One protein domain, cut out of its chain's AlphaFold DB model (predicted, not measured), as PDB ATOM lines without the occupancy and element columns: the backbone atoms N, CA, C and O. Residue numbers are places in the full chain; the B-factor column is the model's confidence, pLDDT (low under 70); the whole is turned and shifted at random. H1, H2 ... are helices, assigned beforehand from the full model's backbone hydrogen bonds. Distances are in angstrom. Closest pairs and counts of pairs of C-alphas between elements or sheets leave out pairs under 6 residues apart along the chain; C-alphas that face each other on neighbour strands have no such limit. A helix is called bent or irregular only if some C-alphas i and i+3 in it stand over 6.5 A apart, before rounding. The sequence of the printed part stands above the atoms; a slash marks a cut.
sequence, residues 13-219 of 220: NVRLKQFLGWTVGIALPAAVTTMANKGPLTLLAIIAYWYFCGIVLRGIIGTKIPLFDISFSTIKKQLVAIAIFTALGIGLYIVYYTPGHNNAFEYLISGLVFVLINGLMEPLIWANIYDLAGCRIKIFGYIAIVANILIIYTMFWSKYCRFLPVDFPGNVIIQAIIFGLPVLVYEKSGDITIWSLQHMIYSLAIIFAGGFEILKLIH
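Overview. This is residues 13 to 219 of the 220 residues of an uncharacterized protein of Clostridium sp. N3C (UniProt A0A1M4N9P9). The longest helix, H4, runs through the core of a compact helical body, bundled with H5, H2 and the bent H1, while H8 packs along it. H3 packs on H8, H6 bridges H5 and H3, H7 packs on H3, and H9 packs on H2 and H4. The printed part has 207 residues with nine named helices, H1 to H9 in order, and no named strand: all helix. The radius of gyration of the C-alphas is 16.4 A; the rounded outline spans 50 by 42 by 31 A.

Along the chain. H4, residues 104 to 133, runs 41.0 A from C-alpha (80.134, 92.452, 99.000) to (115.592, 101.180, 80.291). H1, residues 14 to 38, was assigned as one helix by its hydrogen bonds but is bent, C-alphas 25 and 28 being 6.8 A apart; its arms are H1a, 14 to 25, and H1b, 28 to 38. H2 is 42 to 61, 27.5 A; H5 138 to 155, 25.8 A; H8 193 to 208, 22.6 A. H3, 72 to 96, 33.4 A, is irregular, C-alphas 74 and 77 being 8.3 A apart. H6 is 171 to 180, H7 183 to 189, H9 214 to 218.

Arrangement. H4, the hub, touches H8 opposite ways at 36 degrees, only just steep; the closest C-alphas, Val 115 and Met 200, are 4.9 A apart. H4 and H5 form a hairpin, C-alphas Tyr 130 and Gly 141 closest at 4.0 A. H3 and H8 touch the same way at a shallow 10 degrees, C-alphas Ile 90 and Ala 205 closest at 6.3 A. H3 and H5 are apart. Not every O i to N i+4 pair is within hydrogen-bond range in H2 (14 of 16), H3 (18 of 21), H4 (21 of 26) and H7 (2 of 3).

Size, cuts and confidence. The farthest C-alphas, Asn 13 and His 101, are 51.4 A apart. The printed part has no cut; the link H5 to H6 is long. Residues 39 to 40, 100 to 101, 164 to 170 and 219 are under pLDDT 70.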
ATOM      1  N   ASN A  13     122.147 112.020  81.579       83.06
ATOM      2  CA  ASN A  13     122.961 110.805  81.602       83.06
ATOM      3  C   ASN A  13     122.154 109.556  81.207       83.06
ATOM      4  O   ASN A  13     121.474 108.934  82.022       83.06
ATOM      5  N   VAL A  14     122.296 109.154  79.943       82.44
ATOM      6  CA  VAL A  14     121.650 107.962  79.362       82.44
ATOM      7  C   VAL A  14     121.975 106.686  80.147       82.44
ATOM      8  O   VAL A  14     121.085 105.875  80.384       82.44
ATOM      9  N   ARG A  15     123.221 106.505  80.607       85.12
ATOM     10  CA  ARG A  15     123.618 105.298  81.357       85.12
ATOM     11  C   ARG A  15     122.917 105.229  82.711       85.12
ATOM     12  O   ARG A  15     122.450 104.163  83.097       85.12
ATOM     13  N   LEU A  16     122.800 106.369  83.394       85.44
ATOM     14  CA  LEU A  16     122.080 106.463  84.663       85.44
ATOM     15  C   LEU A  16     120.586 106.162  84.482       85.44
ATOM     16  O   LEU A  16     120.024 105.432  85.294       85.44
ATOM     17  N   LYS A  17     119.954 106.648  83.400       86.00
ATOM     18  CA  LYS A  17     118.560 106.292  83.076       86.00
ATOM     19  C   LYS A  17     118.389 104.789  82.889       86.00
ATOM     20  O   LYS A  17     117.500 104.211  83.501       86.00
ATOM     21  N   GLN A  18     119.254 104.154  82.096       87.19
ATOM     22  CA  GLN A  18     119.169 102.709  81.874       87.19
ATOM     23  C   GLN A  18     119.358 101.933  83.176       87.19
ATOM     24  O   GLN A  18     118.565 101.043  83.466       87.19
ATOM     25  N   PHE A  19     120.354 102.303  83.984       88.56
ATOM     26  CA  PHE A  19     120.580 101.690  85.291       88.56
ATOM     27  C   PHE A  19     119.350 101.809  86.202       88.56
ATOM     28  O   PHE A  19     118.913 100.811  86.772       88.56
ATOM     29  N   LEU A  20     118.747 102.999  86.293       87.75
ATOM     30  CA  LEU A  20     117.521 103.213  87.064       87.75
ATOM     31  C   LEU A  20     116.356 102.379  86.520       87.75
ATOM     32  O   LEU A  20     115.674 101.723  87.301       87.75
ATOM     33  N   GLY A  21     116.162 102.341  85.200       87.50
ATOM     34  CA  GLY A  21     115.106 101.550  84.562       87.50
ATOM     35  C   GLY A  21     115.222 100.057  84.864       87.50
ATOM     36  O   GLY A  21     114.238  99.434  85.249       87.50
ATOM     37  N   TRP A  22     116.428  99.493  84.779       90.50
ATOM     38  CA  TRP A  22     116.683  98.092  85.131       90.50
ATOM     39  C   TRP A  22     116.568  97.821  86.634       90.50
ATOM     40  O   TRP A  22     116.051  96.779  87.032       90.50
ATOM     41  N   THR A  23     116.984  98.767  87.479       89.31
ATOM     42  CA  THR A  23     116.842  98.658  88.941       89.31
ATOM     43  C   THR A  23     115.367  98.635  89.346       89.31
ATOM     44  O   THR A  23     114.954  97.796  90.144       89.31
ATOM     45  N   VAL A  24     114.551  99.513  88.757       86.50
ATOM     46  CA  VAL A  24     113.096  99.546  88.967       86.50
ATOM     47  C   VAL A  24     112.428  98.314  88.362       86.50
ATOM     48  O   VAL A  24     111.533  97.743  88.976       86.50
ATOM     49  N   GLY A  25     112.898  97.862  87.197       83.94
ATOM     50  CA  GLY A  25     112.386  96.673  86.526       83.94
ATOM     51  C   GLY A  25     112.609  95.382  87.314       83.94
ATOM     52  O   GLY A  25     111.704  94.560  87.370       83.94
ATOM     53  N   ILE A  26     113.769  95.214  87.957       87.25
ATOM     54  CA  ILE A  26     114.179  93.936  88.565       87.25
ATOM     55  C   ILE A  26     114.236  94.001  90.096       87.25
ATOM     56  O   ILE A  26     113.600  93.200  90.779       87.25
ATOM     57  N   ALA A  27     115.006  94.936  90.659       84.12
ATOM     58  CA  ALA A  27     115.351  94.918  92.082       84.12
ATOM     59  C   ALA A  27     114.194  95.371  92.985       84.12
ATOM     60  O   ALA A  27     113.983  94.811  94.061       84.12
ATOM     61  N   LEU A  28     113.427  96.374  92.554       81.44
ATOM     62  CA  LEU A  28     112.339  96.945  93.352       81.44
ATOM     63  C   LEU A  28     111.159  95.981  93.576       81.44
ATOM     64  O   LEU A  28     110.742  95.853  94.725       81.44
ATOM     65  N   PRO A  29     110.667  95.224  92.578       81.44
ATOM     66  CA  PRO A  29     109.680  94.163  92.809       81.44
ATOM     67  C   PRO A  29     110.112  93.114  93.842       81.44
ATOM     68  O   PRO A  29     109.327  92.709  94.706       81.44
ATOM     69  N   ALA A  30     111.383  92.701  93.799       83.12
ATOM     70  CA  ALA A  30     111.947  91.754  94.758       83.12
ATOM     71  C   ALA A  30     112.049  92.360  96.172       83.12
ATOM     72  O   ALA A  30     111.748  91.694  97.168       83.12
ATOM     73  N   ALA A  31     112.420  93.641  96.269       84.19
ATOM     74  CA  ALA A  31     112.440  94.375  97.530       84.19
ATOM     75  C   ALA A  31     111.035  94.497  98.138       84.19
ATOM     76  O   ALA A  31     110.858  94.212  99.319       84.19
ATOM     77  N   VAL A  32     110.025  94.838  97.333       83.81
ATOM     78  CA  VAL A  32     108.620  94.945  97.768       83.81
ATOM     79  C   VAL A  32     108.098  93.609  98.264       83.81
ATOM     80  O   VAL A  32     107.513  93.549  99.341       83.81
ATOM     81  N   THR A  33     108.403  92.527  97.549       82.94
ATOM     82  CA  THR A  33     108.090  91.167  98.003       82.94
ATOM     83  C   THR A  33     108.708  90.875  99.369       82.94
ATOM     84  O   THR A  33     108.058  90.323 100.254       82.94
ATOM     85  N   THR A  34     109.972  91.250  99.565       83.75
ATOM     86  CA  THR A  34     110.679  91.003 100.827       83.75
ATOM     87  C   THR A  34     110.089  91.833 101.966       83.75
ATOM     88  O   THR A  34     109.890  91.301 103.057       83.75
ATOM     89  N   MET A  35     109.762  93.103 101.711       82.00
ATOM     90  CA  MET A  35     109.106  93.984 102.680       82.00
ATOM     91  C   MET A  35     107.710  93.483 103.050       82.00
ATOM     92  O   MET A  35     107.369  93.497 104.223       82.00
ATOM     93  N   ALA A  36     106.931  92.990 102.089       81.88
ATOM     94  CA  ALA A  36     105.610  92.431 102.360       81.88
ATOM     95  C   ALA A  36     105.671  91.136 103.182       81.88
ATOM     96  O   ALA A  36     104.838  90.918 104.049       81.88
ATOM     97  N   ASN A  37     106.687  90.298 102.954       78.38
ATOM     98  CA  ASN A  37     106.825  89.017 103.653       78.38
ATOM     99  C   ASN A  37     107.426  89.124 105.059       78.38
ATOM    100  O   ASN A  37     107.231  88.221 105.865       78.38
ATOM    101  N   LYS A  38     108.248  90.147 105.313       78.06
ATOM    102  CA  LYS A  38     108.987  90.314 106.579       78.06
ATOM    103  C   LYS A  38     108.534  91.521 107.395       78.06
ATOM    104  O   LYS A  38     108.935  91.655 108.547       78.06
ATOM    105  N   GLY A  39     107.790  92.432 106.780       67.19
ATOM    106  CA  GLY A  39     107.270  93.633 107.414       67.19
ATOM    107  C   GLY A  39     105.883  93.405 108.016       67.19
ATOM    108  O   GLY A  39     105.207  92.448 107.655       67.19
ATOM    109  N   PRO A  40     105.439  94.309 108.901       64.12
ATOM    110  CA  PRO A  40     104.160  94.178 109.601       64.12
ATOM    111  C   PRO A  40     102.937  94.502 108.726       64.12
ATOM    112  O   PRO A  40     101.814  94.357 109.183       64.12
ATOM    113  N   LEU A  41     103.132  95.024 107.505       75.56
ATOM    114  CA  LEU A  41     102.061  95.583 106.678       75.56
ATOM    115  C   LEU A  41     102.364  95.443 105.176       75.56
ATOM    116  O   LEU A  41     103.035  96.289 104.577       75.56
ATOM    117  N   THR A  42     101.809  94.403 104.549       83.19
ATOM    118  CA  THR A  42     101.899  94.158 103.094       83.19
ATOM    119  C   THR A  42     101.394  95.353 102.280       83.19
ATOM    120  O   THR A  42     102.040  95.786 101.323       83.19
ATOM    121  N   LEU A  43     100.253  95.920 102.681       83.19
ATOM    122  CA  LEU A  43      99.617  97.026 101.970       83.19
ATOM    123  C   LEU A  43     100.507  98.284 101.916       83.19
ATOM    124  O   LEU A  43     100.549  98.973 100.899       83.19
ATOM    125  N   LEU A  44     101.274  98.568 102.974       84.94
ATOM    126  CA  LEU A  44     102.201  99.703 102.976       84.94
ATOM    127  C   LEU A  44     103.358  99.501 101.996       84.94
ATOM    128  O   LEU A  44     103.742 100.447 101.306       84.94
ATOM    129  N   ALA A  45     103.895  98.280 101.907       85.94
ATOM    130  CA  ALA A  45     104.982  97.969 100.983       85.94
ATOM    131  C   ALA A  45     104.564  98.213  99.525       85.94
ATOM    132  O   ALA A  45     105.334  98.791  98.752       85.94
ATOM    133  N   ILE A  46     103.332  97.841  99.159       86.81
ATOM    134  CA  ILE A  46     102.832  98.062  97.800       86.81
ATOM    135  C   ILE A  46     102.433  99.517  97.528       86.81
ATOM    136  O   ILE A  46     102.723 100.033  96.451       86.81
ATOM    137  N   ILE A  47     101.878 100.234  98.509       88.94
ATOM    138  CA  ILE A  47     101.623 101.677  98.368       88.94
ATOM    139  C   ILE A  47     102.936 102.433  98.145       88.94
ATOM    140  O   ILE A  47     103.014 103.287  97.260       88.94
ATOM    141  N   ALA A  48     103.987 102.100  98.901       88.44
ATOM    142  CA  ALA A  48     105.306 102.693  98.715       88.44
ATOM    143  C   ALA A  48     105.861 102.388  97.315       88.44
ATOM    144  O   ALA A  48     106.350 103.292  96.638       88.44
ATOM    145  N   TYR A  49     105.732 101.142  96.849       89.75
ATOM    146  CA  TYR A  49     106.125 100.752  95.496       89.75
ATOM    147  C   TYR A  49     105.441 101.600  94.424       89.75
ATOM    148  O   TYR A  49     106.122 102.213  93.597       89.75
ATOM    149  N   TRP A  50     104.111 101.679  94.476       92.44
ATOM    150  CA  TRP A  50     103.305 102.469  93.556       92.44
ATOM    151  C   TRP A  50     103.706 103.942  93.585       92.44
ATOM    152  O   TRP A  50     104.001 104.528  92.542       92.44
ATOM    153  N   TYR A  51     103.787 104.539  94.771       91.25
ATOM    154  CA  TYR A  51     104.126 105.948  94.918       91.25
ATOM    155  C   TYR A  51     105.512 106.276  94.346       91.25
ATOM    156  O   TYR A  51     105.643 107.185  93.520       91.25
ATOM    157  N   PHE A  52     106.545 105.516  94.729       90.62
ATOM    158  CA  PHE A  52     107.914 105.797  94.303       90.62
ATOM    159  C   PHE A  52     108.153 105.461  92.829       90.62
ATOM    160  O   PHE A  52     108.696 106.290  92.099       90.62
ATOM    161  N   CYS A  53     107.740 104.276  92.372       90.38
ATOM    162  CA  CYS A  53     108.026 103.814  91.011       90.38
ATOM    163  C   CYS A  53     107.070 104.410  89.968       90.38
ATOM    164  O   CYS A  53     107.443 104.535  88.802       90.38
ATOM    165  N   GLY A  54     105.855 104.785  90.372       90.25
ATOM    166  CA  GLY A  54     104.855 105.407  89.509       90.25
ATOM    167  C   GLY A  54     104.984 106.929  89.487       90.25
ATOM    168  O   GLY A  54     105.373 107.505  88.474       90.25
ATOM    169  N   ILE A  55     104.672 107.595  90.602       91.38
ATOM    170  CA  ILE A  55     104.510 109.060  90.647       91.38
ATOM    171  C   ILE A  55     105.856 109.775  90.786       91.38
ATOM    172  O   ILE A  55     106.196 110.626  89.960       91.38
ATOM    173  N   VAL A  56     106.639 109.436  91.815       89.94
ATOM    174  CA  VAL A  56     107.897 110.145  92.114       89.94
ATOM    175  C   VAL A  56     108.887 109.980  90.965       89.94
ATOM    176  O   VAL A  56     109.449 110.964  90.483       89.94
ATOM    177  N   LEU A  57     109.059 108.751  90.475       89.12
ATOM    178  CA  LEU A  57     109.961 108.465  89.366       89.12
ATOM    179  C   LEU A  57     109.561 109.211  88.087       89.12
ATOM    180  O   LEU A  57     110.436 109.760  87.420       89.12
ATOM    181  N   ARG A  58     108.260 109.318  87.777       90.12
ATOM    182  CA  ARG A  58     107.769 110.112  86.638       90.12
ATOM    183  C   ARG A  58     108.173 111.581  86.760       90.12
ATOM    184  O   ARG A  58     108.707 112.158  85.811       90.12
ATOM    185  N   GLY A  59     107.994 112.159  87.949       85.56
ATOM    186  CA  GLY A  59     108.430 113.523  88.251       85.56
ATOM    187  C   GLY A  59     109.941 113.716  88.082       85.56
ATOM    188  O   GLY A  59     110.375 114.714  87.509       85.56
ATOM    189  N   ILE A  60     110.746 112.734  88.505       83.12
ATOM    190  CA  ILE A  60     112.212 112.750  88.365       83.12
ATOM    191  C   ILE A  60     112.649 112.651  86.894       83.12
ATOM    192  O   ILE A  60     113.565 113.369  86.477       83.12
ATOM    193  N   ILE A  61     111.999 111.796  86.095       83.81
ATOM    194  CA  ILE A  61     112.237 111.688  84.643       83.81
ATOM    195  C   ILE A  61     111.898 113.018  83.948       83.81
ATOM    196  O   ILE A  61     112.543 113.387  82.961       83.81
ATOM    197  N   GLY A  62     110.940 113.768  84.499       79.00
ATOM    198  CA  GLY A  62     110.506 115.064  83.986       79.00
ATOM    199  C   GLY A  62     109.518 114.933  82.829       79.00
ATOM    200  O   GLY A  62     109.545 115.746  81.906       79.00
ATOM    201  N   THR A  63     108.687 113.893  82.852       79.75
ATOM    202  CA  THR A  63     107.652 113.617  81.852       79.75
ATOM    203  C   THR A  63     106.258 113.801  82.451       79.75
ATOM    204  O   THR A  63     106.040 113.579  83.641       79.75
ATOM    205  N   LYS A  64     105.286 114.229  81.633       85.81
ATOM    206  CA  LYS A  64     103.879 114.333  82.060       85.81
ATOM    207  C   LYS A  64     103.301 112.945  82.354       85.81
ATOM    208  O   LYS A  64     103.763 111.955  81.777       85.81
ATOM    209  N   ILE A  65     102.285 112.867  83.216       87.50
ATOM    210  CA  ILE A  65     101.498 111.636  83.378       87.50
ATOM    211  C   ILE A  65     100.802 111.355  82.030       87.50
ATOM    212  O   ILE A  65     100.108 112.238  81.524       87.50
ATOM    213  N   PRO A  66     101.031 110.185  81.410       85.50
ATOM    214  CA  PRO A  66     100.615 109.906  80.036       85.50
ATOM    215  C   PRO A  66      99.161 109.411  79.953       85.50
ATOM    216  O   PRO A  66      98.923 108.278  79.547       85.50
ATOM    217  N   LEU A  67      98.193 110.222  80.382       86.94
ATOM    218  CA  LEU A  67      96.771 109.854  80.377       86.94
ATOM    219  C   LEU A  67      95.936 110.783  79.491       86.94
ATOM    220  O   LEU A  67      96.195 111.986  79.422       86.94
ATOM    221  N   PHE A  68      94.882 110.208  78.910       84.06
ATOM    222  CA  PHE A  68      93.833 110.870  78.134       84.06
ATOM    223  C   PHE A  68      94.294 111.590  76.851       84.06
ATOM    224  O   PHE A  68      93.630 112.518  76.395       84.06
ATOM    225  N   ASP A  69      95.382 111.132  76.228       81.19
ATOM    226  CA  ASP A  69      95.946 111.673  74.979       81.19
ATOM    227  C   ASP A  69      95.942 110.599  73.869       81.19
ATOM    228  O   ASP A  69      96.971 110.215  73.308       81.19
ATOM    229  N   ILE A  70      94.766 110.010  73.601       77.25
ATOM    230  CA  ILE A  70      94.633 108.852  72.701       77.25
ATOM    231  C   ILE A  70      94.290 109.288  71.278       77.25
ATOM    232  O   ILE A  70      93.207 109.806  71.007       77.25
ATOM    233  N   SER A  71      95.153 108.928  70.327       81.00
ATOM    234  CA  SER A  71      94.833 108.955  68.900       81.00
ATOM    235  C   SER A  71      94.536 107.546  68.386       81.00
ATOM    236  O   SER A  71      95.433 106.770  68.062       81.00
ATOM    237  N   PHE A  72      93.254 107.182  68.290       80.50
ATOM    238  CA  PHE A  72      92.845 105.834  67.866       80.50
ATOM    239  C   PHE A  72      93.293 105.470  66.444       80.50
ATOM    240  O   PHE A  72      93.425 104.289  66.122       80.50
ATOM    241  N   SER A  73      93.537 106.457  65.578       83.56
ATOM    242  CA  SER A  73      93.961 106.224  64.195       83.56
ATOM    243  C   SER A  73      95.343 105.570  64.098       83.56
ATOM    244  O   SER A  73      95.568 104.780  63.180       83.56
ATOM    245  N   THR A  74      96.237 105.820  65.059       84.81
ATOM    246  CA  THR A  74      97.632 105.348  65.031       84.81
ATOM    247  C   THR A  74      97.825 103.959  65.650       84.81
ATOM    248  O   THR A  74      98.827 103.293  65.366       84.81
ATOM    249  N   ILE A  75      96.856 103.483  66.444       88.56
ATOM    250  CA  ILE A  75      96.993 102.279  67.286       88.56
ATOM    251  C   ILE A  75      96.011 101.145  66.953       88.56
ATOM    252  O   ILE A  75      95.988 100.137  67.656       88.56
ATOM    253  N   LYS A  76      95.215 101.256  65.876       89.12
ATOM    254  CA  LYS A  76      94.148 100.282  65.543       89.12
ATOM    255  C   LYS A  76      94.619  98.823  65.553       89.12
ATOM    256  O   LYS A  76      93.964  97.970  66.141       89.12
ATOM    257  N   LYS A  77      95.766  98.530  64.925       89.69
ATOM    258  CA  LYS A  77      96.306  97.159  64.834       89.69
ATOM    259  C   LYS A  77      96.704  96.608  66.209       89.69
ATOM    260  O   LYS A  77      96.431  95.452  66.507       89.69
ATOM    261  N   GLN A  78      97.336  97.441  67.036       92.19
ATOM    262  CA  GLN A  78      97.743  97.085  68.396       92.19
ATOM    263  C   GLN A  78      96.517  96.848  69.279       92.19
ATOM    264  O   GLN A  78      96.477  95.868  70.013       92.19
ATOM    265  N   LEU A  79      95.500  97.706  69.161       91.00
ATOM    266  CA  LEU A  79      94.265  97.604  69.929       91.00
ATOM    267  C   LEU A  79      93.528  96.285  69.661       91.00
ATOM    268  O   LEU A  79      93.073  95.649  70.604       91.00
ATOM    269  N   VAL A  80      93.465  95.843  68.399       91.94
ATOM    270  CA  VAL A  80      92.871  94.543  68.041       91.94
ATOM    271  C   VAL A  80      93.633  93.394  68.698       91.94
ATOM    272  O   VAL A  80      93.013  92.521  69.298       91.94
ATOM    273  N   ALA A  81      94.968  93.406  68.638       91.06
ATOM    274  CA  ALA A  81      95.772  92.375  69.286       91.06
ATOM    275  C   ALA A  81      95.533  92.361  70.808       91.06
ATOM    276  O   ALA A  81      95.255  91.309  71.373       91.06
ATOM    277  N   ILE A  82      95.545  93.528  71.459       93.19
ATOM    278  CA  ILE A  82      95.273  93.658  72.897       93.19
ATOM    279  C   ILE A  82      93.886  93.124  73.249       93.19
ATOM    280  O   ILE A  82      93.762  92.362  74.205       93.19
ATOM    281  N   ALA A  83      92.858  93.464  72.470       92.69
ATOM    282  CA  ALA A  83      91.504  92.973  72.691       92.69
ATOM    283  C   ALA A  83      91.428  91.442  72.581       92.69
ATOM    284  O   ALA A  83      90.867  90.803  73.468       92.69
ATOM    285  N   ILE A  84      92.045  90.848  71.551       93.19
ATOM    286  CA  ILE A  84      92.067  89.391  71.352       93.19
ATOM    287  C   ILE A  84      92.788  88.693  72.509       93.19
ATOM    288  O   ILE A  84      92.223  87.790  73.117       93.19
ATOM    289  N   PHE A  85      94.007  89.115  72.853       91.56
ATOM    290  CA  PHE A  85      94.779  88.481  73.928       91.56
ATOM    291  C   PHE A  85      94.124  88.665  75.302       91.56
ATOM    292  O   PHE A  85      94.122  87.736  76.109       91.56
ATOM    293  N   THR A  86      93.509  89.823  75.552       91.75
ATOM    294  CA  THR A  86      92.753  90.068  76.789       91.75
ATOM    295  C   THR A  86      91.517  89.177  76.854       91.75
ATOM    296  O   THR A  86      91.292  88.539  77.877       91.75
ATOM    297  N   ALA A  87      90.744  89.069  75.768       91.12
ATOM    298  CA  ALA A  87      89.564  88.208  75.708       91.12
ATOM    299  C   ALA A  87      89.921  86.724  75.860       91.12
ATOM    300  O   ALA A  87      89.250  86.017  76.606       91.12
ATOM    301  N   LEU A  88      91.001  86.263  75.218       89.19
ATOM    302  CA  LEU A  88      91.523  84.906  75.396       89.19
ATOM    303  C   LEU A  88      91.909  84.656  76.854       89.19
ATOM    304  O   LEU A  88      91.512  83.649  77.429       89.19
ATOM    305  N   GLY A  89      92.632  85.591  77.471       86.75
ATOM    306  CA  GLY A  89      92.983  85.494  78.879       86.75
ATOM    307  C   GLY A  89      91.751  85.466  79.790       86.75
ATOM    308  O   GLY A  89      91.662  84.614  80.658       86.75
ATOM    309  N   ILE A  90      90.756  86.327  79.583       87.69
ATOM    310  CA  ILE A  90      89.514  86.304  80.377       87.69
ATOM    311  C   ILE A  90      88.750  84.993  80.169       87.69
ATOM    312  O   ILE A  90      88.304  84.380  81.136       87.69
ATOM    313  N   GLY A  91      88.627  84.536  78.921       86.12
ATOM    314  CA  GLY A  91      87.959  83.283  78.584       86.12
ATOM    315  C   GLY A  91      88.612  82.091  79.274       86.12
ATOM    316  O   GLY A  91      87.916  81.273  79.869       86.12
ATOM    317  N   LEU A  92      89.946  82.035  79.287       83.19
ATOM    318  CA  LEU A  92      90.662  81.023  80.051       83.19
ATOM    319  C   LEU A  92      90.322  81.129  81.547       83.19
ATOM    320  O   LEU A  92      90.078  80.103  82.174       83.19
ATOM    321  N   TYR A  93      90.297  82.333  82.137       78.56
ATOM    322  CA  TYR A  93      89.998  82.503  83.570       78.56
ATOM    323  C   TYR A  93      88.639  81.911  83.930       78.56
ATOM    324  O   TYR A  93      88.532  81.182  84.909       78.56
ATOM    325  N   ILE A  94      87.630  82.187  83.105       80.31
ATOM    326  CA  ILE A  94      86.262  81.697  83.294       80.31
ATOM    327  C   ILE A  94      86.186  80.170  83.154       80.31
ATOM    328  O   ILE A  94      85.406  79.530  83.851       80.31
ATOM    329  N   VAL A  95      86.981  79.574  82.260       82.31
ATOM    330  CA  VAL A  95      86.996  78.116  82.052       82.31
ATOM    331  C   VAL A  95      87.673  77.381  83.210       82.31
ATOM    332  O   VAL A  95      87.196  76.327  83.620       82.31
ATOM    333  N   TYR A  96      88.788  77.909  83.723       79.00
ATOM    334  CA  TYR A  96      89.614  77.211  84.716       79.00
ATOM    335  C   TYR A  96      89.256  77.523  86.169       79.00
ATOM    336  O   TYR A  96      89.591  76.732  87.050       79.00
ATOM    337  N   TYR A  97      88.601  78.651  86.437       76.88
ATOM    338  CA  TYR A  97      88.251  79.060  87.790       76.88
ATOM    339  C   TYR A  97      86.749  79.208  87.961       76.88
ATOM    340  O   TYR A  97      86.048  79.796  87.139       76.88
ATOM    341  N   THR A  98      86.259  78.680  89.075       71.06
ATOM    342  CA  THR A  98      84.876  78.857  89.489       71.06
ATOM    343  C   THR A  98      84.666  80.260  90.060       71.06
ATOM    344  O   THR A  98      85.583  80.819  90.662       71.06
ATOM    345  N   PRO A  99      83.461  80.841  89.910       76.81
ATOM    346  CA  PRO A  99      83.139  82.119  90.530       76.81
ATOM    347  C   PRO A  99      83.462  82.121  92.030       76.81
ATOM    348  O   PRO A  99      83.161  81.163  92.751       76.81
ATOM    349  N   GLY A 100      84.090  83.203  92.489       68.44
ATOM    350  CA  GLY A 100      84.426  83.381  93.899       68.44
ATOM    351  C   GLY A 100      83.184  83.534  94.773       68.44
ATOM    352  O   GLY A 100      82.154  84.024  94.319       68.44
ATOM    353  N   HIS A 101      83.302  83.163  96.047       68.69
ATOM    354  CA  HIS A 101      82.273  83.388  97.071       68.69
ATOM    355  C   HIS A 101      82.652  84.569  97.980       68.69
ATOM    356  O   HIS A 101      82.475  84.503  99.196       68.69
ATOM    357  N   ASN A 102      83.225  85.632  97.409       76.62
ATOM    358  CA  ASN A 102      83.612  86.804  98.193       76.62
ATOM    359  C   ASN A 102      82.353  87.552  98.658       76.62
ATOM    360  O   ASN A 102      81.337  87.596  97.960       76.62
ATOM    361  N   ASN A 103      82.403  88.161  99.839       84.44
ATOM    362  CA  ASN A 103      81.303  89.014 100.294       84.44
ATOM    363  C   ASN A 103      81.338  90.386  99.585       84.44
ATOM    364  O   ASN A 103      82.331  90.781  98.971       84.44
ATOM    365  N   ALA A 104      80.241  91.148  99.668       86.06
ATOM    366  CA  ALA A 104      80.134  92.452  99.000       86.06
ATOM    367  C   ALA A 104      81.237  93.446  99.421       86.06
ATOM    368  O   ALA A 104      81.692  94.252  98.611       86.06
ATOM    369  N   PHE A 105      81.688  93.370 100.675       87.31
ATOM    370  CA  PHE A 105      82.757  94.211 101.209       87.31
ATOM    371  C   PHE A 105      84.125  93.867 100.599       87.31
ATOM    372  O   PHE A 105      84.852  94.758 100.161       87.31
ATOM    373  N   GLU A 106      84.451  92.580 100.490       86.56
ATOM    374  CA  GLU A 106      85.658  92.089  99.825       86.56
ATOM    375  C   GLU A 106      85.668  92.465  98.347       86.56
ATOM    376  O   GLU A 106      86.699  92.921  97.852       86.56
ATOM    377  N   TYR A 107      84.534  92.350  97.649       88.50
ATOM    378  CA  TYR A 107      84.415  92.816  96.267       88.50
ATOM    379  C   TYR A 107      84.661  94.319  96.137       88.50
ATOM    380  O   TYR A 107      85.396  94.735  95.242       88.50
ATOM    381  N   LEU A 108      84.099  95.131  97.039       89.38
ATOM    382  CA  LEU A 108      84.280  96.581  97.028       89.38
ATOM    383  C   LEU A 108      85.754  96.965  97.209       89.38
ATOM    384  O   LEU A 108      86.294  97.741  96.419       89.38
ATOM    385  N   ILE A 109      86.426  96.402  98.220       89.50
ATOM    386  CA  ILE A 109      87.833  96.726  98.482       89.50
ATOM    387  C   ILE A 109      88.737  96.173  97.382       89.50
ATOM    388  O   ILE A 109      89.658  96.863  96.946       89.50
ATOM    389  N   SER A 110      88.457  94.969  96.883       89.31
ATOM    390  CA  SER A 110      89.177  94.399  95.742       89.31
ATOM    391  C   SER A 110      89.039  95.278  94.500       89.31
ATOM    392  O   SER A 110      90.030  95.560  93.832       89.31
ATOM    393  N   GLY A 111      87.833  95.778  94.221       89.69
ATOM    394  CA  GLY A 111      87.583  96.737  93.149       89.69
ATOM    395  C   GLY A 111      88.405  98.016  93.315       89.69
ATOM    396  O   GLY A 111      89.052  98.475  92.379       89.69
ATOM    397  N   LEU A 112      88.457  98.573  94.522       90.31
ATOM    398  CA  LEU A 112      89.205  99.804  94.770       90.31
ATOM    399  C   LEU A 112      90.726  99.602  94.673       90.31
ATOM    400  O   LEU A 112      91.404 100.340  93.962       90.31
ATOM    401  N   VAL A 113      91.273  98.605  95.367       88.88
ATOM    402  CA  VAL A 113      92.727  98.404  95.469       88.88
ATOM    403  C   VAL A 113      93.286  97.732  94.220       88.88
ATOM    404  O   VAL A 113      94.259  98.213  93.639       88.88
ATOM    405  N   PHE A 114      92.683  96.623  93.794       89.25
ATOM    406  CA  PHE A 114      93.247  95.760  92.759       89.25
ATOM    407  C   PHE A 114      92.757  96.091  91.348       89.25
ATOM    408  O   PHE A 114      93.513  95.916  90.399       89.25
ATOM    409  N   VAL A 115      91.539  96.615  91.177       91.88
ATOM    410  CA  VAL A 115      91.100  97.092  89.852       91.88
ATOM    411  C   VAL A 115      91.555  98.525  89.637       91.88
ATOM    412  O   VAL A 115      92.332  98.786  88.727       91.88
ATOM    413  N   LEU A 116      91.098  99.461  90.470       92.50
ATOM    414  CA  LEU A 116      91.298 100.883  90.202       92.50
ATOM    415  C   LEU A 116      92.732 101.339  90.472       92.50
ATOM    416  O   LEU A 116      93.392 101.831  89.559       92.50
ATOM    417  N   ILE A 117      93.225 101.192  91.706       92.31
ATOM    418  CA  ILE A 117      94.554 101.710  92.062       92.31
ATOM    419  C   ILE A 117      95.637 100.942  91.305       92.31
ATOM    420  O   ILE A 117      96.441 101.559  90.608       92.31
ATOM    421  N   ASN A 118      95.638  99.610  91.385       91.38
ATOM    422  CA  ASN A 118      96.642  98.808  90.693       91.38
ATOM    423  C   ASN A 118      96.583  99.000  89.165       91.38
ATOM    424  O   ASN A 118      97.620  99.215  88.539       91.38
ATOM    425  N   GLY A 119      95.375  99.035  88.587       92.19
ATOM    426  CA  GLY A 119      95.172  99.241  87.152       92.19
ATOM    427  C   GLY A 119      95.606 100.614  86.634       92.19
ATOM    428  O   GLY A 119      95.840 100.754  85.439       92.19
ATOM    429  N   LEU A 120      95.762 101.624  87.497       93.25
ATOM    430  CA  LEU A 120      96.376 102.912  87.138       93.25
ATOM    431  C   LEU A 120      97.889 102.920  87.379       93.25
ATOM    432  O   LEU A 120      98.654 103.464  86.580       93.25
ATOM    433  N   MET A 121      98.327 102.348  88.501       94.44
ATOM    434  CA  MET A 121      99.699 102.485  88.978       94.44
ATOM    435  C   MET A 121     100.683 101.569  88.251       94.44
ATOM    436  O   MET A 121     101.774 102.024  87.909       94.44
ATOM    437  N   GLU A 122     100.330 100.312  87.981       93.31
ATOM    438  CA  GLU A 122     101.238  99.382  87.296       93.31
ATOM    439  C   GLU A 122     101.564  99.810  85.861       93.31
ATOM    440  O   GLU A 122     102.753  99.922  85.546       93.31
ATOM    441  N   PRO A 123     100.586 100.175  85.011       95.12
ATOM    442  CA  PRO A 123     100.877 100.729  83.688       95.12
ATOM    443  C   PRO A 123     101.764 101.974  83.725       95.12
ATOM    444  O   PRO A 123     102.640 102.135  82.873       95.12
ATOM    445  N   LEU A 124     101.596 102.838  84.732       95.25
ATOM    446  CA  LEU A 124     102.460 104.002  84.922       95.25
ATOM    447  C   LEU A 124     103.898 103.594  85.279       95.25
ATOM    448  O   LEU A 124     104.851 104.151  84.732       95.25
ATOM    449  N   ILE A 125     104.069 102.615  86.170       95.06
ATOM    450  CA  ILE A 125     105.387 102.073  86.525       95.06
ATOM    451  C   ILE A 125     106.057 101.450  85.298       95.06
ATOM    452  O   ILE A 125     107.230 101.715  85.034       95.06
ATOM    453  N   TRP A 126     105.325 100.659  84.518       95.38
ATOM    454  CA  TRP A 126     105.860 100.016  83.322       95.38
ATOM    455  C   TRP A 126     106.231 101.025  82.237       95.38
ATOM    456  O   TRP A 126     107.291 100.889  81.630       95.38
ATOM    457  N   ALA A 127     105.447 102.090  82.055       94.69
ATOM    458  CA  ALA A 127     105.820 103.206  81.188       94.69
ATOM    459  C   ALA A 127     107.120 103.890  81.653       94.69
ATOM    460  O   ALA A 127     107.998 104.172  80.838       94.69
ATOM    461  N   ASN A 128     107.298 104.093  82.963       94.62
ATOM    462  CA  ASN A 128     108.544 104.636  83.512       94.62
ATOM    463  C   ASN A 128     109.738 103.704  83.274       94.62
ATOM    464  O   ASN A 128     110.814 104.170  82.894       94.62
ATOM    465  N   ILE A 129     109.560 102.394  83.465       94.56
ATOM    466  CA  ILE A 129     110.590 101.385  83.178       94.56
ATOM    467  C   ILE A 129     110.958 101.412  81.692       94.56
ATOM    468  O   ILE A 129     112.147 101.437  81.370       94.56
ATOM    469  N   TYR A 130     109.967 101.459  80.798       94.69
ATOM    470  CA  TYR A 130     110.181 101.553  79.355       94.69
ATOM    471  C   TYR A 130     111.010 102.780  78.981       94.69
ATOM    472  O   TYR A 130     112.044 102.647  78.325       94.69
ATOM    473  N   ASP A 131     110.586 103.959  79.441       92.31
ATOM    474  CA  ASP A 131     111.225 105.235  79.118       92.31
ATOM    475  C   ASP A 131     112.672 105.292  79.628       92.31
ATOM    476  O   ASP A 131     113.543 105.890  78.993       92.31
ATOM    477  N   LEU A 132     112.948 104.660  80.772       92.88
ATOM    478  CA  LEU A 132     114.271 104.626  81.389       92.88
ATOM    479  C   LEU A 132     115.189 103.565  80.773       92.88
ATOM    480  O   LEU A 132     116.271 103.891  80.279       92.88
ATOM    481  N   ALA A 133     114.778 102.295  80.781       92.06
ATOM    482  CA  ALA A 133     115.592 101.180  80.291       92.06
ATOM    483  C   ALA A 133     115.754 101.229  78.762       92.06
ATOM    484  O   ALA A 133     116.841 100.972  78.228       92.06
ATOM    485  N   GLY A 134     114.691 101.638  78.065       89.25
ATOM    486  CA  GLY A 134     114.622 101.778  76.615       89.25
ATOM    487  C   GLY A 134     115.179 103.089  76.062       89.25
ATOM    488  O   GLY A 134     115.169 103.263  74.846       89.25
ATOM    489  N   CYS A 135     115.705 103.996  76.901       86.88
ATOM    490  CA  CYS A 135     116.090 105.350  76.470       86.88
ATOM    491  C   CYS A 135     117.143 105.402  75.346       86.88
ATOM    492  O   CYS A 135     117.231 106.404  74.641       86.88
ATOM    493  N   ARG A 136     117.945 104.341  75.179       84.94
ATOM    494  CA  ARG A 136     118.920 104.199  74.083       84.94
ATOM    495  C   ARG A 136     118.495 103.164  73.049       84.94
ATOM    496  O   ARG A 136     118.654 103.390  71.856       84.94
ATOM    497  N   ILE A 137     118.022 102.011  73.515       87.12
ATOM    498  CA  ILE A 137     117.625 100.890  72.666       87.12
ATOM    499  C   ILE A 137     116.267 100.418  73.156       87.12
ATOM    500  O   ILE A 137     116.167  99.827  74.231       87.12
ATOM    501  N   LYS A 138     115.228 100.661  72.351       90.06
ATOM    502  CA  LYS A 138     113.839 100.382  72.730       90.06
ATOM    503  C   LYS A 138     113.626  98.940  73.185       90.06
ATOM    504  O   LYS A 138     112.898  98.730  74.147       90.06
ATOM    505  N   ILE A 139     114.316  97.968  72.567       91.69
ATOM    506  CA  ILE A 139     114.223  96.542  72.931       91.69
ATOM    507  C   ILE A 139     114.487  96.293  74.424       91.69
ATOM    508  O   ILE A 139     113.798  95.488  75.039       91.69
ATOM    509  N   PHE A 140     115.411  97.041  75.040       92.00
ATOM    510  CA  PHE A 140     115.689  96.928  76.472       92.00
ATOM    511  C   PHE A 140     114.536  97.435  77.338       92.00
ATOM    512  O   PHE A 140     114.331  96.900  78.421       92.00
ATOM    513  N   GLY A 141     113.753  98.399  76.854       92.44
ATOM    514  CA  GLY A 141     112.516  98.828  77.503       92.44
ATOM    515  C   GLY A 141     111.481  97.703  77.558       92.44
ATOM    516  O   GLY A 141     110.954  97.419  78.631       92.44
ATOM    517  N   TYR A 142     111.240  97.006  76.438       93.50
ATOM    518  CA  TYR A 142     110.320  95.854  76.417       93.50
ATOM    519  C   TYR A 142     110.802  94.736  77.336       93.50
ATOM    520  O   TYR A 142     110.018  94.219  78.125       93.50
ATOM    521  N   ILE A 143     112.090  94.382  77.260       93.56
ATOM    522  CA  ILE A 143     112.654  93.313  78.091       93.56
ATOM    523  C   ILE A 143     112.545  93.679  79.576       93.56
ATOM    524  O   ILE A 143     112.174  92.827  80.377       93.56
ATOM    525  N   ALA A 144     112.812  94.934  79.951       93.69
ATOM    526  CA  ALA A 144     112.715  95.374  81.338       93.69
ATOM    527  C   ALA A 144     111.272  95.341  81.872       93.69
ATOM    528  O   ALA A 144     111.070  94.943  83.016       93.69
ATOM    529  N   ILE A 145     110.269  95.697  81.058       94.50
ATOM    530  CA  ILE A 145     108.854  95.549  81.440       94.50
ATOM    531  C   ILE A 145     108.481  94.079  81.592       94.50
ATOM    532  O   ILE A 145     107.885  93.708  82.595       94.50
ATOM    533  N   VAL A 146     108.846  93.234  80.624       92.75
ATOM    534  CA  VAL A 146     108.565  91.794  80.694       92.75
ATOM    535  C   VAL A 146     109.202  91.197  81.945       92.75
ATOM    536  O   VAL A 146     108.520  90.518  82.703       92.75
ATOM    537  N   ALA A 147     110.471  91.508  82.219       91.62
ATOM    538  CA  ALA A 147     111.147  91.085  83.440       91.62
ATOM    539  C   ALA A 147     110.410  91.577  84.693       91.62
ATOM    540  O   ALA A 147     110.198  90.796  85.616       91.62
ATOM    541  N   ASN A 148     109.968  92.838  84.709       92.81
ATOM    542  CA  ASN A 148     109.209  93.392  85.822       92.81
ATOM    543  C   ASN A 148     107.899  92.646  86.064       92.81
ATOM    544  O   ASN A 148     107.670  92.221  87.193       92.81
ATOM    545  N   ILE A 149     107.089  92.437  85.019       91.25
ATOM    546  CA  ILE A 149     105.828  91.692  85.103       91.25
ATOM    547  C   ILE A 149     106.103  90.282  85.621       91.25
ATOM    548  O   ILE A 149     105.493  89.870  86.602       91.25
ATOM    549  N   LEU A 150     107.063  89.566  85.028       88.69
ATOM    550  CA  LEU A 150     107.417  88.214  85.458       88.69
ATOM    551  C   LEU A 150     107.792  88.188  86.947       88.69
ATOM    552  O   LEU A 150     107.272  87.358  87.687       88.69
ATOM    553  N   ILE A 151     108.651  89.100  87.405       89.12
ATOM    554  CA  ILE A 151     109.138  89.132  88.790       89.12
ATOM    555  C   ILE A 151     108.024  89.532  89.761       89.12
ATOM    556  O   ILE A 151     107.790  88.814  90.729       89.12
ATOM    557  N   ILE A 152     107.314  90.644  89.536       87.56
ATOM    558  CA  ILE A 152     106.291  91.107  90.486       87.56
ATOM    559  C   ILE A 152     105.115  90.126  90.555       87.56
ATOM    560  O   ILE A 152     104.625  89.836  91.647       87.56
ATOM    561  N   TYR A 153     104.716  89.525  89.430       85.38
ATOM    562  CA  TYR A 153     103.615  88.562  89.419       85.38
ATOM    563  C   TYR A 153     104.001  87.213  90.033       85.38
ATOM    564  O   TYR A 153     103.183  86.610  90.726       85.38
ATOM    565  N   THR A 154     105.242  86.748  89.850       84.12
ATOM    566  CA  THR A 154     105.704  85.494  90.476       84.12
ATOM    567  C   THR A 154     106.020  85.646  91.952       84.12
ATOM    568  O   THR A 154     105.682  84.760  92.733       84.12
ATOM    569  N   MET A 155     106.676  86.736  92.343       85.06
ATOM    570  CA  MET A 155     107.216  86.891  93.691       85.06
ATOM    571  C   MET A 155     106.213  87.519  94.662       85.06
ATOM    572  O   MET A 155     106.153  87.101  95.821       85.06
ATOM    573  N   PHE A 156     105.431  88.500  94.200       85.44
ATOM    574  CA  PHE A 156     104.485  89.237  95.035       85.44
ATOM    575  C   PHE A 156     103.048  88.785  94.783       85.44
ATOM    576  O   PHE A 156     102.421  88.207  95.671       85.44
ATOM    577  N   TRP A 157     102.519  89.013  93.576       85.06
ATOM    578  CA  TRP A 157     101.085  88.846  93.354       85.06
ATOM    579  C   TRP A 157     100.610  87.403  93.441       85.06
ATOM    580  O   TRP A 157      99.474  87.198  93.838       85.06
ATOM    581  N   SER A 158     101.449  86.405  93.162       82.12
ATOM    582  CA  SER A 158     101.090  84.979  93.278       82.12
ATOM    583  C   SER A 158     100.580  84.574  94.668       82.12
ATOM    584  O   SER A 158      99.897  83.563  94.809       82.12
ATOM    585  N   LYS A 159     100.888  85.364  95.706       80.81
ATOM    586  CA  LYS A 159     100.426  85.138  97.084       80.81
ATOM    587  C   LYS A 159      99.003  85.626  97.344       80.81
ATOM    588  O   LYS A 159      98.352  85.133  98.265       80.81
ATOM    589  N   TYR A 160      98.548  86.595  96.553       82.31
ATOM    590  CA  TYR A 160      97.264  87.281  96.710       82.31
ATOM    591  C   TYR A 160      96.320  86.999  95.536       82.31
ATOM    592  O   TYR A 160      95.109  87.094  95.694       82.31
ATOM    593  N   CYS A 161      96.869  86.634  94.378       80.50
ATOM    594  CA  CYS A 161      96.171  86.398  93.126       80.50
ATOM    595  C   CYS A 161      96.435  84.973  92.621       80.50
ATOM    596  O   CYS A 161      97.583  84.570  92.432       80.50
ATOM    597  N   ARG A 162      95.374  84.230  92.315       75.94
ATOM    598  CA  ARG A 162      95.426  82.958  91.595       75.94
ATOM    599  C   ARG A 162      95.502  83.252  90.108       75.94
ATOM    600  O   ARG A 162      94.511  83.641  89.497       75.94
ATOM    601  N   PHE A 163      96.684  83.071  89.531       72.81
ATOM    602  CA  PHE A 163      96.884  83.276  88.103       72.81
ATOM    603  C   PHE A 163      96.506  82.045  87.271       72.81
ATOM    604  O   PHE A 163      96.689  80.911  87.698       72.81
ATOM    605  N   LEU A 164      96.009  82.265  86.060       65.12
ATOM    606  CA  LEU A 164      95.633  81.256  85.060       65.12
ATOM    607  C   LEU A 164      96.610  80.097  84.775       65.12
ATOM    608  O   LEU A 164      97.709  80.361  84.317       65.12
ATOM    609  N   PRO A 165      96.123  78.850  84.663       53.81
ATOM    610  CA  PRO A 165      95.982  77.885  85.752       53.81
ATOM    611  C   PRO A 165      97.310  77.503  86.448       53.81
ATOM    612  O   PRO A 165      98.408  77.644  85.908       53.81
ATOM    613  N   VAL A 166      97.157  77.007  87.678       49.19
ATOM    614  CA  VAL A 166      98.146  76.886  88.770       49.19
ATOM    615  C   VAL A 166      99.290  75.884  88.521       49.19
ATOM    616  O   VAL A 166     100.320  75.985  89.180       49.19
ATOM    617  N   ASP A 167      99.190  75.005  87.519       48.59
ATOM    618  CA  ASP A 167     100.132  73.882  87.346       48.59
ATOM    619  C   ASP A 167     101.069  73.993  86.128       48.59
ATOM    620  O   ASP A 167     101.773  73.037  85.800       48.59
ATOM    621  N   PHE A 168     101.117  75.144  85.438       49.78
ATOM    622  CA  PHE A 168     101.966  75.310  84.250       49.78
ATOM    623  C   PHE A 168     102.958  76.482  84.373       49.78
ATOM    624  O   PHE A 168     102.536  77.632  84.530       49.78
ATOM    625  N   PRO A 169     104.276  76.264  84.172       50.91
ATOM    626  CA  PRO A 169     105.263  77.349  84.101       50.91
ATOM    627  C   PRO A 169     105.002  78.352  82.954       50.91
ATOM    628  O   PRO A 169     105.577  79.438  82.938       50.91
ATOM    629  N   GLY A 170     104.094  78.039  82.018       54.84
ATOM    630  CA  GLY A 170     103.640  78.943  80.953       54.84
ATOM    631  C   GLY A 170     102.709  80.084  81.400       54.84
ATOM    632  O   GLY A 170     102.514  81.027  80.638       54.84
ATOM    633  N   ASN A 171     102.168  80.049  82.623       70.50
ATOM    634  CA  ASN A 171     101.233  81.060  83.140       70.50
ATOM    635  C   ASN A 171     101.842  82.470  83.165       70.50
ATOM    636  O   ASN A 171     101.290  83.423  82.619       70.50
ATOM    637  N   VAL A 172     103.036  82.595  83.741       70.69
ATOM    638  CA  VAL A 172     103.692  83.897  83.902       70.69
ATOM    639  C   VAL A 172     104.040  84.512  82.544       70.69
ATOM    640  O   VAL A 172     103.973  85.725  82.367       70.69
ATOM    641  N   ILE A 173     104.343  83.668  81.554       80.06
ATOM    642  CA  ILE A 173     104.591  84.092  80.175       80.06
ATOM    643  C   ILE A 173     103.307  84.652  79.555       80.06
ATOM    644  O   ILE A 173     103.351  85.704  78.925       80.06
ATOM    645  N   ILE A 174     102.159  84.004  79.775       80.44
ATOM    646  CA  ILE A 174     100.859  84.514  79.314       80.44
ATOM    647  C   ILE A 174     100.558  85.873  79.959       80.44
ATOM    648  O   ILE A 174     100.171  86.796  79.247       80.44
ATOM    649  N   GLN A 175     100.804  86.037  81.263       81.19
ATOM    650  CA  GLN A 175     100.635  87.332  81.939       81.19
ATOM    651  C   GLN A 175     101.570  88.403  81.365       81.19
ATOM    652  O   GLN A 175     101.138  89.516  81.077       81.19
ATOM    653  N   ALA A 176     102.837  88.060  81.119       86.06
ATOM    654  CA  ALA A 176     103.791  88.963  80.485       86.06
ATOM    655  C   ALA A 176     103.372  89.361  79.064       86.06
ATOM    656  O   ALA A 176     103.603  90.498  78.661       86.06
ATOM    657  N   ILE A 177     102.726  88.468  78.311       87.94
ATOM    658  CA  ILE A 177     102.161  88.800  77.000       87.94
ATOM    659  C   ILE A 177     100.958  89.732  77.170       87.94
ATOM    660  O   ILE A 177     100.935  90.796  76.561       87.94
ATOM    661  N   ILE A 178      99.984  89.372  78.007       88.88
ATOM    662  CA  ILE A 178      98.737  90.130  78.186       88.88
ATOM    663  C   ILE A 178      99.022  91.546  78.699       88.88
ATOM    664  O   ILE A 178      98.543  92.512  78.109       88.88
ATOM    665  N   PHE A 179      99.832  91.679  79.750       89.25
ATOM    666  CA  PHE A 179     100.163  92.973  80.343       89.25
ATOM    667  C   PHE A 179     101.309  93.694  79.639       89.25
ATOM    668  O   PHE A 179     101.401  94.912  79.741       89.25
ATOM    669  N   GLY A 180     102.179  92.983  78.919       89.12
ATOM    670  CA  GLY A 180     103.294  93.590  78.195       89.12
ATOM    671  C   GLY A 180     102.896  94.132  76.826       89.12
ATOM    672  O   GLY A 180     103.417  95.161  76.411       89.12
ATOM    673  N   LEU A 181     101.952  93.498  76.122       90.88
ATOM    674  CA  LEU A 181     101.536  93.903  74.772       90.88
ATOM    675  C   LEU A 181     101.058  95.370  74.669       90.88
ATOM    676  O   LEU A 181     101.411  96.030  73.683       90.88
ATOM    677  N   PRO A 182     100.327  95.933  75.652       92.81
ATOM    678  CA  PRO A 182      99.932  97.340  75.640       92.81
ATOM    679  C   PRO A 182     101.082  98.353  75.603       92.81
ATOM    680  O   PRO A 182     100.856  99.494  75.193       92.81
ATOM    681  N   VAL A 183     102.325  97.962  75.906       93.44
ATOM    682  CA  VAL A 183     103.481  98.849  75.713       93.44
ATOM    683  C   VAL A 183     103.643  99.276  74.245       93.44
ATOM    684  O   VAL A 183     104.138 100.362  73.965       93.44
ATOM    685  N   LEU A 184     103.176  98.467  73.283       91.31
ATOM    686  CA  LEU A 184     103.185  98.821  71.857       91.31
ATOM    687  C   LEU A 184     102.220  99.965  71.531       91.31
ATOM    688  O   LEU A 184     102.438 100.700  70.567       91.31
ATOM    689  N   VAL A 185     101.132 100.093  72.295       90.50
ATOM    690  CA  VAL A 185     100.245 101.257  72.214       90.50
ATOM    691  C   VAL A 185     100.968 102.453  72.806       90.50
ATOM    692  O   VAL A 185     101.103 103.453  72.109       90.50
ATOM    693  N   TYR A 186     101.522 102.305  74.014       92.69
ATOM    694  CA  TYR A 186     102.251 103.377  74.690       92.69
ATOM    695  C   TYR A 186     103.405 103.937  73.850       92.69
ATOM    696  O   TYR A 186     103.533 105.147  73.725       92.69
ATOM    697  N   GLU A 187     104.209 103.094  73.201       90.69
ATOM    698  CA  GLU A 187     105.294 103.551  72.324       90.69
ATOM    699  C   GLU A 187     104.788 104.467  71.194       90.69
ATOM    700  O   GLU A 187     105.480 105.403  70.790       90.69
ATOM    701  N   LYS A 188     103.599 104.179  70.655       88.38
ATOM    702  CA  LYS A 188     103.039 104.882  69.496       88.38
ATOM    703  C   LYS A 188     102.226 106.114  69.860       88.38
ATOM    704  O   LYS A 188     102.253 107.082  69.105       88.38
ATOM    705  N   SER A 189     101.458 106.056  70.944       88.81
ATOM    706  CA  SER A 189     100.587 107.150  71.383       88.81
ATOM    707  C   SER A 189     101.227 108.027  72.454       88.81
ATOM    708  O   SER A 189     100.829 109.173  72.608       88.81
ATOM    709  N   GLY A 190     102.203 107.507  73.201       88.19
ATOM    710  CA  GLY A 190     102.688 108.129  74.430       88.19
ATOM    711  C   GLY A 190     101.653 108.122  75.559       88.19
ATOM    712  O   GLY A 190     101.797 108.908  76.491       88.19
ATOM    713  N   ASP A 191     100.622 107.272  75.471       90.62
ATOM    714  CA  ASP A 191      99.462 107.236  76.368       90.62
ATOM    715  C   ASP A 191      99.241 105.828  76.960       90.62
ATOM    716  O   ASP A 191      99.299 104.828  76.239       90.62
ATOM    717  N   ILE A 192      98.997 105.751  78.273       93.81
ATOM    718  CA  ILE A 192      98.786 104.499  79.026       93.81
ATOM    719  C   ILE A 192      97.310 104.203  79.305       93.81
ATOM    720  O   ILE A 192      97.004 103.237  79.999       93.81
ATOM    721  N   THR A 193      96.370 105.003  78.810       93.38
ATOM    722  CA  THR A 193      94.941 104.867  79.127       93.38
ATOM    723  C   THR A 193      94.406 103.515  78.663       93.38
ATOM    724  O   THR A 193      93.751 102.818  79.432       93.38
ATOM    725  N   ILE A 194      94.742 103.089  77.439       91.88
ATOM    726  CA  ILE A 194      94.365 101.756  76.932       91.88
ATOM    727  C   ILE A 194      94.999 100.645  77.771       91.88
ATOM    728  O   ILE A 194      94.346  99.644  78.051       91.88
ATOM    729  N   TRP A 195      96.250 100.832  78.194       94.38
ATOM    730  CA  TRP A 195      96.939  99.884  79.064       94.38
ATOM    731  C   TRP A 195      96.231  99.757  80.417       94.38
ATOM    732  O   TRP A 195      95.964  98.653  80.877       94.38
ATOM    733  N   SER A 196      95.845 100.891  80.997       94.69
ATOM    734  CA  SER A 196      95.145 100.965  82.279       94.69
ATOM    735  C   SER A 196      93.763 100.330  82.202       94.69
ATOM    736  O   SER A 196      93.423  99.488  83.024       94.69
ATOM    737  N   LEU A 197      92.987 100.649  81.164       93.69
ATOM    738  CA  LEU A 197      91.676 100.040  80.939       93.69
ATOM    739  C   LEU A 197      91.777  98.528  80.728       93.69
ATOM    740  O   LEU A 197      90.992  97.780  81.302       93.69
ATOM    741  N   GLN A 198      92.750  98.068  79.935       94.81
ATOM    742  CA  GLN A 198      92.981  96.640  79.732       94.81
ATOM    743  C   GLN A 198      93.293  95.936  81.056       94.81
ATOM    744  O   GLN A 198      92.702  94.897  81.349       94.81
ATOM    745  N   HIS A 199      94.182  96.518  81.860       93.06
ATOM    746  CA  HIS A 199      94.568  95.968  83.154       93.06
ATOM    747  C   HIS A 199      93.390  95.936  84.136       93.06
ATOM    748  O   HIS A 199      93.145  94.908  84.763       93.06
ATOM    749  N   MET A 200      92.587  97.003  84.189       95.12
ATOM    750  CA  MET A 200      91.364  97.063  84.998       95.12
ATOM    751  C   MET A 200      90.355  95.984  84.599       95.12
ATOM    752  O   MET A 200      89.859  95.258  85.457       95.12
ATOM    753  N   ILE A 201      90.059  95.849  83.303       93.06
ATOM    754  CA  ILE A 201      89.104  94.851  82.799       93.06
ATOM    755  C   ILE A 201      89.585  93.438  83.141       93.06
ATOM    756  O   ILE A 201      88.801  92.603  83.595       93.06
ATOM    757  N   TYR A 202      90.879  93.172  82.963       90.69
ATOM    758  CA  TYR A 202      91.457  91.875  83.286       90.69
ATOM    759  C   TYR A 202      91.432  91.594  84.796       90.69
ATOM    760  O   TYR A 202      90.996  90.526  85.214       90.69
ATOM    761  N   SER A 203      91.809  92.567  85.627       90.94
ATOM    762  CA  SER A 203      91.782  92.457  87.093       90.94
ATOM    763  C   SER A 203      90.367  92.256  87.639       90.94
ATOM    764  O   SER A 203      90.166  91.505  88.592       90.94
ATOM    765  N   LEU A 204      89.366  92.864  87.000       91.06
ATOM    766  CA  LEU A 204      87.961  92.651  87.328       91.06
ATOM    767  C   LEU A 204      87.541  91.195  87.073       91.06
ATOM    768  O   LEU A 204      86.889  90.588  87.921       91.06
ATOM    769  N   ALA A 205      87.959  90.613  85.943       88.88
ATOM    770  CA  ALA A 205      87.706  89.204  85.647       88.88
ATOM    771  C   ALA A 205      88.358  88.272  86.683       88.88
ATOM    772  O   ALA A 205      87.717  87.322  87.127       88.88
ATOM    773  N   ILE A 206      89.584  88.581  87.131       86.62
ATOM    774  CA  ILE A 206      90.271  87.833  88.199       86.62
ATOM    775  C   ILE A 206      89.444  87.847  89.489       86.62
ATOM    776  O   ILE A 206      89.234  86.800  90.097       86.62
ATOM    777  N   ILE A 207      88.952  89.017  89.902       88.31
ATOM    778  CA  ILE A 207      88.158  89.157  91.129       88.31
ATOM    779  C   ILE A 207      86.862  88.347  91.048       88.31
ATOM    780  O   ILE A 207      86.539  87.612  91.982       88.31
ATOM    781  N   PHE A 208      86.120  88.451  89.943       85.44
ATOM    782  CA  PHE A 208      84.863  87.713  89.792       85.44
ATOM    783  C   PHE A 208      85.073  86.198  89.700       85.44
ATOM    784  O   PHE A 208      84.259  85.438  90.225       85.44
ATOM    785  N   ALA A 209      86.201  85.756  89.145       81.69
ATOM    786  CA  ALA A 209      86.622  84.358  89.148       81.69
ATOM    787  C   ALA A 209      87.175  83.879  90.512       81.69
ATOM    788  O   ALA A 209      87.807  82.831  90.584       81.69
ATOM    789  N   GLY A 210      87.011  84.656  91.595       75.00
ATOM    790  CA  GLY A 210      87.507  84.291  92.929       75.00
ATOM    791  C   GLY A 210      89.030  84.215  93.020       75.00
ATOM    792  O   GLY A 210      89.578  83.606  93.936       75.00
ATOM    793  N   GLY A 211      89.720  84.814  92.054       78.19
ATOM    794  CA  GLY A 211      91.159  84.739  91.917       78.19
ATOM    795  C   GLY A 211      91.911  85.730  92.791       78.19
ATOM    796  O   GLY A 211      93.127  85.697  92.750       78.19
ATOM    797  N   PHE A 212      91.258  86.602  93.564       84.50
ATOM    798  CA  PHE A 212      91.943  87.592  94.402       84.50
ATOM    799  C   PHE A 212      91.526  87.497  95.874       84.50
ATOM    800  O   PHE A 212      90.352  87.627  96.214       84.50
ATOM    801  N   GLU A 213      92.512  87.296  96.747       84.19
ATOM    802  CA  GLU A 213      92.354  87.071  98.184       84.19
ATOM    803  C   GLU A 213      92.728  88.339  98.970       84.19
ATOM    804  O   GLU A 213      93.760  88.409  99.642       84.19
ATOM    805  N   ILE A 214      91.872  89.365  98.890       83.75
ATOM    806  CA  ILE A 214      92.116  90.690  99.490       83.75
ATOM    807  C   ILE A 214      92.399  90.637 100.997       83.75
ATOM    808  O   ILE A 214      93.217  91.409 101.497       83.75
ATOM    809  N   LEU A 215      91.795  89.694 101.725       83.50
ATOM    810  CA  LEU A 215      92.035  89.533 103.160       83.50
ATOM    811  C   LEU A 215      93.508  89.246 103.462       83.50
ATOM    812  O   LEU A 215      94.036  89.814 104.408       83.50
ATOM    813  N   LYS A 216      94.206  88.461 102.628       82.06
ATOM    814  CA  LYS A 216      95.651  88.214 102.787       82.06
ATOM    815  C   LYS A 216      96.491  89.473 102.581       82.06
ATOM    816  O   LYS A 216      97.570  89.576 103.151       82.06
ATOM    817  N   LEU A 217      96.023  90.411 101.756       81.44
ATOM    818  CA  LEU A 217      96.719  91.671 101.491       81.44
ATOM    819  C   LEU A 217      96.566  92.665 102.654       81.44
ATOM    820  O   LEU A 217      97.484  93.439 102.925       81.44
ATOM    821  N   ILE A 218      95.400  92.661 103.308       78.56
ATOM    822  CA  ILE A 218      95.040  93.603 104.382       78.56
ATOM    823  C   ILE A 218      95.383  93.045 105.772       78.56
ATOM    824  O   ILE A 218      95.468  93.813 106.727       78.56
ATOM    825  N   HIS A 219      95.601  91.732 105.903       69.12
ATOM    826  CA  HIS A 219      95.973  91.131 107.181       69.12
ATOM    827  C   HIS A 219      97.312  91.688 107.690       69.12
ATOM    828  O   HIS A 219      98.280  91.798 106.931       69.12
TER     829      HIS A 219